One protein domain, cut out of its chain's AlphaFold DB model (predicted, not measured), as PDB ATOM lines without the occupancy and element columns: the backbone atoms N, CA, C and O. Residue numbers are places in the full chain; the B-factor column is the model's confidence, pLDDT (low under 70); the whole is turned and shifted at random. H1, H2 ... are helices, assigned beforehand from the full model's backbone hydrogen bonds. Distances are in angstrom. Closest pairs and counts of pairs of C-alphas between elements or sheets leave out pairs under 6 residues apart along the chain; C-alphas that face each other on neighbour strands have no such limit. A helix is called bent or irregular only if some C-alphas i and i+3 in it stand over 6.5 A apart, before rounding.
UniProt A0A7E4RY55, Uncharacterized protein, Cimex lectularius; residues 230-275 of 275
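What this domain is: This is residues 230 to 275 of the 275 residues of an uncharacterized protein of Cimex lectularius (UniProt A0A7E4RY55). This is a piece with little regular structure, in which two short helices, H2 and H1, meet at a corner toward one end and a looped stretch, residues 230 to 252, winds out to the other. The printed part has 46 residues, 18 of them in named helices, H1 then H2, with no named strand: all helix. It is elongated, spanning 33 by 21 by 12 A, and only just compact, close to loose, with a radius of gyration of the C-alphas of 11.3 A.

Where its parts are: Find C-alpha 261 at (44.832, -1.693, -24.319); from there H2, residues 261 to 271, runs 14.6 A to C-alpha 271 at (38.137, -8.421, -35.379). It is irregular: C-alphas 262 and 265 are 7.4 A apart. Before it, H1, residues 253 to 259, begins at C-alpha 253 (50.482, 1.074, -36.611) and runs 9.4 A.

How they stand to each other: H2 and H1 touch only at the corner by their tight link; look at their closest C-alphas, Ala 258 and Arg 267, 7.5 A apart. Their lines are about perpendicular, at 89 degrees. In H1 every O i to N i+4 pair is within hydrogen-bond range, in H2 5 of 7.

The domain as a whole: The C-alphas farthest apart, Glu 238 and Asn 272, are 34.2 A apart. The printed part has no cut and ends at the chain's last residue, 275. Confidence is low at residues 273 to 275, with pLDDT under 70.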
ATOM      1  N   ASN A 230      51.089   8.762 -33.485       89.44
ATOM      2  CA  ASN A 230      52.152   9.662 -33.041       89.44
ATOM      3  C   ASN A 230      53.532   9.234 -33.561       89.44
ATOM      4  O   ASN A 230      54.311  10.092 -33.972       89.44
ATOM      5  N   GLY A 231      53.794   7.929 -33.636       87.50
ATOM      6  CA  GLY A 231      55.026   7.327 -34.144       87.50
ATOM      7  C   GLY A 231      55.052   7.036 -35.650       87.50
ATOM      8  O   GLY A 231      55.873   6.222 -36.076       87.50
ATOM      9  N   ALA A 232      54.178   7.661 -36.453       89.44
ATOM     10  CA  ALA A 232      54.087   7.416 -37.897       89.44
ATOM     11  C   ALA A 232      55.422   7.676 -38.640       89.44
ATOM     12  O   ALA A 232      56.024   8.741 -38.480       89.44
ATOM     13  N   PRO A 233      55.856   6.787 -39.552       86.94
ATOM     14  CA  PRO A 233      57.206   6.812 -40.138       86.94
ATOM     15  C   PRO A 233      57.491   8.001 -41.063       86.94
ATOM     16  O   PRO A 233      58.640   8.315 -41.383       86.94
ATOM     17  N   PHE A 234      56.439   8.663 -41.538       85.56
ATOM     18  CA  PHE A 234      56.521   9.803 -42.446       85.56
ATOM     19  C   PHE A 234      56.399  11.155 -41.729       85.56
ATOM     20  O   PHE A 234      56.355  12.191 -42.397       85.56
ATOM     21  N   ARG A 235      56.327  11.170 -40.391       83.62
ATOM     22  CA  ARG A 235      56.204  12.392 -39.594       83.62
ATOM     23  C   ARG A 235      57.155  12.346 -38.403       83.62
ATOM     24  O   ARG A 235      57.023  11.500 -37.533       83.62
ATOM     25  N   ALA A 236      58.063  13.313 -38.325       80.38
ATOM     26  CA  ALA A 236      58.814  13.545 -37.099       80.38
ATOM     27  C   ALA A 236      57.887  14.216 -36.071       80.38
ATOM     28  O   ALA A 236      57.306  15.268 -36.356       80.38
ATOM     29  N   ARG A 237      57.718  13.593 -34.905       81.12
ATOM     30  CA  ARG A 237      57.082  14.192 -33.727       81.12
ATOM     31  C   ARG A 237      58.030  14.071 -32.546       81.12
ATOM     32  O   ARG A 237      58.767  13.096 -32.454       81.12
ATOM     33  N   GLU A 238      57.977  15.055 -31.658       80.56
ATOM     34  CA  GLU A 238      58.739  15.042 -30.405       80.56
ATOM     35  C   GLU A 238      58.231  13.948 -29.464       80.56
ATOM     36  O   GLU A 238      59.023  13.247 -28.845       80.56
ATOM     37  N   ASN A 239      56.909  13.750 -29.421       85.81
ATOM     38  CA  ASN A 239      56.288  12.668 -28.674       85.81
ATOM     39  C   ASN A 239      55.769  11.585 -29.628       85.81
ATOM     40  O   ASN A 239      54.883  11.841 -30.448       85.81
ATOM     41  N   VAL A 240      56.337  10.385 -29.510       90.88
ATOM     42  CA  VAL A 240      55.952   9.181 -30.263       90.88
ATOM     43  C   VAL A 240      55.181   8.175 -29.407       90.88
ATOM     44  O   VAL A 240      54.807   7.123 -29.916       90.88
ATOM     45  N   ILE A 241      54.959   8.479 -28.128       93.00
ATOM     46  CA  ILE A 241      54.250   7.618 -27.180       93.00
ATOM     47  C   ILE A 241      52.749   7.649 -27.492       93.00
ATOM     48  O   ILE A 241      52.214   8.653 -27.982       93.00
ATOM     49  N   CYS A 242      52.066   6.536 -27.236       93.12
ATOM     50  CA  CYS A 242      50.616   6.463 -27.352       93.12
ATOM     51  C   CYS A 242      49.949   7.454 -26.400       93.12
ATOM     52  O   CYS A 242      50.206   7.465 -25.203       93.12
ATOM     53  N   SER A 243      49.077   8.296 -26.953       90.62
ATOM     54  CA  SER A 243      48.285   9.254 -26.172       90.62
ATOM     55  C   SER A 243      46.985   8.660 -25.636       90.62
ATOM     56  O   SER A 243      46.243   9.356 -24.950       90.62
ATOM     57  N   LEU A 244      46.669   7.422 -26.018       91.19
ATOM     58  CA  LEU A 244      45.469   6.725 -25.575       91.19
ATOM     59  C   LEU A 244      45.798   5.888 -24.342       91.19
ATOM     60  O   LEU A 244      45.284   6.175 -23.270       91.19
ATOM     61  N   CYS A 245      46.659   4.879 -24.480       90.00
ATOM     62  CA  CYS A 245      46.982   3.983 -23.373       90.00
ATOM     63  C   CYS A 245      48.000   4.583 -22.392       90.00
ATOM     64  O   CYS A 245      48.774   5.475 -22.730       90.00
ATOM     65  N   ASN A 246      48.033   4.028 -21.179       89.94
ATOM     66  CA  ASN A 246      49.016   4.380 -20.152       89.94
ATOM     67  C   ASN A 246      50.267   3.483 -20.191       89.94
ATOM     68  O   ASN A 246      51.093   3.557 -19.285       89.94
ATOM     69  N   ASP A 247      50.423   2.663 -21.235       88.44
ATOM     70  CA  ASP A 247      51.467   1.633 -21.324       88.44
ATOM     71  C   ASP A 247      52.854   2.215 -21.674       88.44
ATOM     72  O   ASP A 247      53.844   1.493 -21.673       88.44
ATOM     73  N   GLN A 248      52.944   3.524 -21.959       89.56
ATOM     74  CA  GLN A 248      54.172   4.233 -22.374       89.56
ATOM     75  C   GLN A 248      54.836   3.671 -23.648       89.56
ATOM     76  O   GLN A 248      55.968   4.021 -23.983       89.56
ATOM     77  N   ASP A 249      54.105   2.852 -24.400       91.19
ATOM     78  CA  ASP A 249      54.553   2.279 -25.662       91.19
ATOM     79  C   ASP A 249      54.570   3.311 -26.796       91.19
ATOM     80  O   ASP A 249      53.772   4.255 -26.850       91.19
ATOM     81  N   LYS A 250      55.456   3.082 -27.771       91.25
ATOM     82  CA  LYS A 250      55.465   3.829 -29.031       91.25
ATOM     83  C   LYS A 250      54.159   3.586 -29.794       91.25
ATOM     84  O   LYS A 250      53.796   2.450 -30.085       91.25
ATOM     85  N   GLU A 251      53.501   4.663 -30.208       92.25
ATOM     86  CA  GLU A 251      52.303   4.602 -31.041       92.25
ATOM     87  C   GLU A 251      52.674   4.406 -32.513       92.25
ATOM     88  O   GLU A 251      52.729   5.350 -33.302       92.25
ATOM     89  N   ASP A 252      52.964   3.171 -32.895       91.19
ATOM     90  CA  ASP A 252      53.028   2.770 -34.296       91.19
ATOM     91  C   ASP A 252      51.721   2.095 -34.748       91.19
ATOM     92  O   ASP A 252      50.757   1.958 -33.986       91.19
ATOM     93  N   ILE A 253      51.661   1.714 -36.025       91.06
ATOM     94  CA  ILE A 253      50.482   1.074 -36.611       91.06
ATOM     95  C   ILE A 253      50.119  -0.241 -35.913       91.06
ATOM     96  O   ILE A 253      48.936  -0.541 -35.750       91.06
ATOM     97  N   VAL A 254      51.119  -1.002 -35.463       90.56
ATOM     98  CA  VAL A 254      50.923  -2.285 -34.782       90.56
ATOM     99  C   VAL A 254      50.353  -2.044 -33.392       90.56
ATOM    100  O   VAL A 254      49.380  -2.694 -33.008       90.56
ATOM    101  N   HIS A 255      50.899  -1.079 -32.650       92.38
ATOM    102  CA  HIS A 255      50.353  -0.692 -31.361       92.38
ATOM    103  C   HIS A 255      48.902  -0.224 -31.512       92.38
ATOM    104  O   HIS A 255      48.018  -0.771 -30.858       92.38
ATOM    105  N   PHE A 256      48.634   0.712 -32.424       91.44
ATOM    106  CA  PHE A 256      47.296   1.268 -32.634       91.44
ATOM    107  C   PHE A 256      46.256   0.201 -33.018       91.44
ATOM    108  O   PHE A 256      45.152   0.193 -32.478       91.44
ATOM    109  N   ILE A 257      46.598  -0.725 -33.920       89.19
ATOM    110  CA  ILE A 257      45.631  -1.695 -34.464       89.19
ATOM    111  C   ILE A 257      45.527  -2.969 -33.641       89.19
ATOM    112  O   ILE A 257      44.454  -3.562 -33.640       89.19
ATOM    113  N   ALA A 258      46.599  -3.414 -32.980       88.25
ATOM    114  CA  ALA A 258      46.664  -4.759 -32.407       88.25
ATOM    115  C   ALA A 258      46.989  -4.805 -30.908       88.25
ATOM    116  O   ALA A 258      46.564  -5.750 -30.253       88.25
ATOM    117  N   LYS A 259      47.700  -3.816 -30.340       90.88
ATOM    118  CA  LYS A 259      48.190  -3.910 -28.946       90.88
ATOM    119  C   LYS A 259      47.504  -2.960 -27.969       90.88
ATOM    120  O   LYS A 259      47.181  -3.380 -26.867       90.88
ATOM    121  N   CYS A 260      47.206  -1.725 -28.378       92.81
ATOM    122  CA  CYS A 260      46.704  -0.652 -27.515       92.81
ATOM    123  C   CYS A 260      45.551  -1.126 -26.621       92.81
ATOM    124  O   CYS A 260      44.499  -1.520 -27.131       92.81
ATOM    125  N   THR A 261      45.752  -1.108 -25.307       91.62
ATOM    126  CA  THR A 261      44.832  -1.693 -24.319       91.62
ATOM    127  C   THR A 261      43.456  -1.035 -24.332       91.62
ATOM    128  O   THR A 261      42.448  -1.731 -24.294       91.62
ATOM    129  N   ILE A 262      43.398   0.289 -24.501       92.69
ATOM    130  CA  ILE A 262      42.135   1.046 -24.578       92.69
ATOM    131  C   ILE A 262      41.283   0.654 -25.790       92.69
ATOM    132  O   ILE A 262      40.061   0.743 -25.749       92.69
ATOM    133  N   LEU A 263      41.911   0.205 -26.877       90.69
ATOM    134  CA  LEU A 263      41.205  -0.171 -28.100       90.69
ATOM    135  C   LEU A 263      40.788  -1.653 -28.112       90.69
ATOM    136  O   LEU A 263      40.274  -2.118 -29.128       90.69
ATOM    137  N   SER A 264      40.988  -2.401 -27.019       89.62
ATOM    138  CA  SER A 264      40.695  -3.840 -26.955       89.62
ATOM    139  C   SER A 264      39.230  -4.161 -27.260       89.62
ATOM    140  O   SER A 264      38.964  -5.060 -28.052       89.62
ATOM    141  N   GLU A 265      38.284  -3.401 -26.709       88.31
ATOM    142  CA  GLU A 265      36.848  -3.625 -26.916       88.31
ATOM    143  C   GLU A 265      36.447  -3.426 -28.381       88.31
ATOM    144  O   GLU A 265      35.698  -4.223 -28.942       88.31
ATOM    145  N   ILE A 266      37.011  -2.406 -29.034       88.25
ATOM    146  CA  ILE A 266      36.782  -2.129 -30.458       88.25
ATOM    147  C   ILE A 266      37.373  -3.254 -31.315       88.25
ATOM    148  O   ILE A 266      36.739  -3.702 -32.274       88.25
ATOM    149  N   ARG A 267      38.571  -3.746 -30.965       88.75
ATOM    150  CA  ARG A 267      39.171  -4.906 -31.638       88.75
ATOM    151  C   ARG A 267      38.310  -6.148 -31.473       88.75
ATOM    152  O   ARG A 267      38.086  -6.842 -32.454       88.75
ATOM    153  N   LEU A 268      37.791  -6.413 -30.278       86.31
ATOM    154  CA  LEU A 268      36.907  -7.553 -30.044       86.31
ATOM    155  C   LEU A 268      35.630  -7.446 -30.876       86.31
ATOM    156  O   LEU A 268      35.266  -8.409 -31.542       86.31
ATOM    157  N   LEU A 269      35.016  -6.261 -30.912       87.19
ATOM    158  CA  LEU A 269      33.787  -6.012 -31.662       87.19
ATOM    159  C   LEU A 269      33.943  -6.252 -33.173       87.19
ATOM    160  O   LEU A 269      33.020  -6.754 -33.811       87.19
ATOM    161  N   HIS A 270      35.083  -5.869 -33.753       81.00
ATOM    162  CA  HIS A 270      35.259  -5.855 -35.210       81.00
ATOM    163  C   HIS A 270      36.199  -6.930 -35.764       81.00
ATOM    164  O   HIS A 270      36.096  -7.265 -36.943       81.00
ATOM    165  N   LEU A 271      37.117  -7.456 -34.955       78.12
ATOM    166  CA  LEU A 271      38.137  -8.421 -35.379       78.12
ATOM    167  C   LEU A 271      37.956  -9.799 -34.733       78.12
ATOM    168  O   LEU A 271      38.594 -10.744 -35.186       78.12
ATOM    169  N   ASN A 272      37.101  -9.943 -33.709       70.69
ATOM    170  CA  ASN A 272      36.922 -11.191 -32.949       70.69
ATOM    171  C   ASN A 272      38.242 -11.801 -32.426       70.69
ATOM    172  O   ASN A 272      38.322 -13.000 -32.162       70.69
ATOM    173  N   THR A 273      39.294 -10.997 -32.264       56.16
ATOM    174  CA  THR A 273      40.587 -11.436 -31.727       56.16
ATOM    175  C   THR A 273      40.670 -11.103 -30.241       56.16
ATOM    176  O   THR A 273      40.760  -9.927 -29.881       56.16
ATOM    177  N   LEU A 274      40.634 -12.133 -29.389       45.34
ATOM    178  CA  LEU A 274      41.066 -12.066 -27.987       45.34
ATOM    179  C   LEU A 274      42.598 -12.142 -27.946       45.34
ATOM    180  O   LEU A 274      43.171 -12.906 -28.719       45.34
ATOM    181  N   ASN A 275      43.196 -11.305 -27.090       45.62
ATOM    182  CA  ASN A 275      44.640 -11.106 -26.876       45.62
ATOM    183  C   ASN A 275      45.524 -12.335 -27.110       45.62
ATOM    184  O   ASN A 275      45.237 -13.388 -26.496       45.62
TER     185      ASN A 275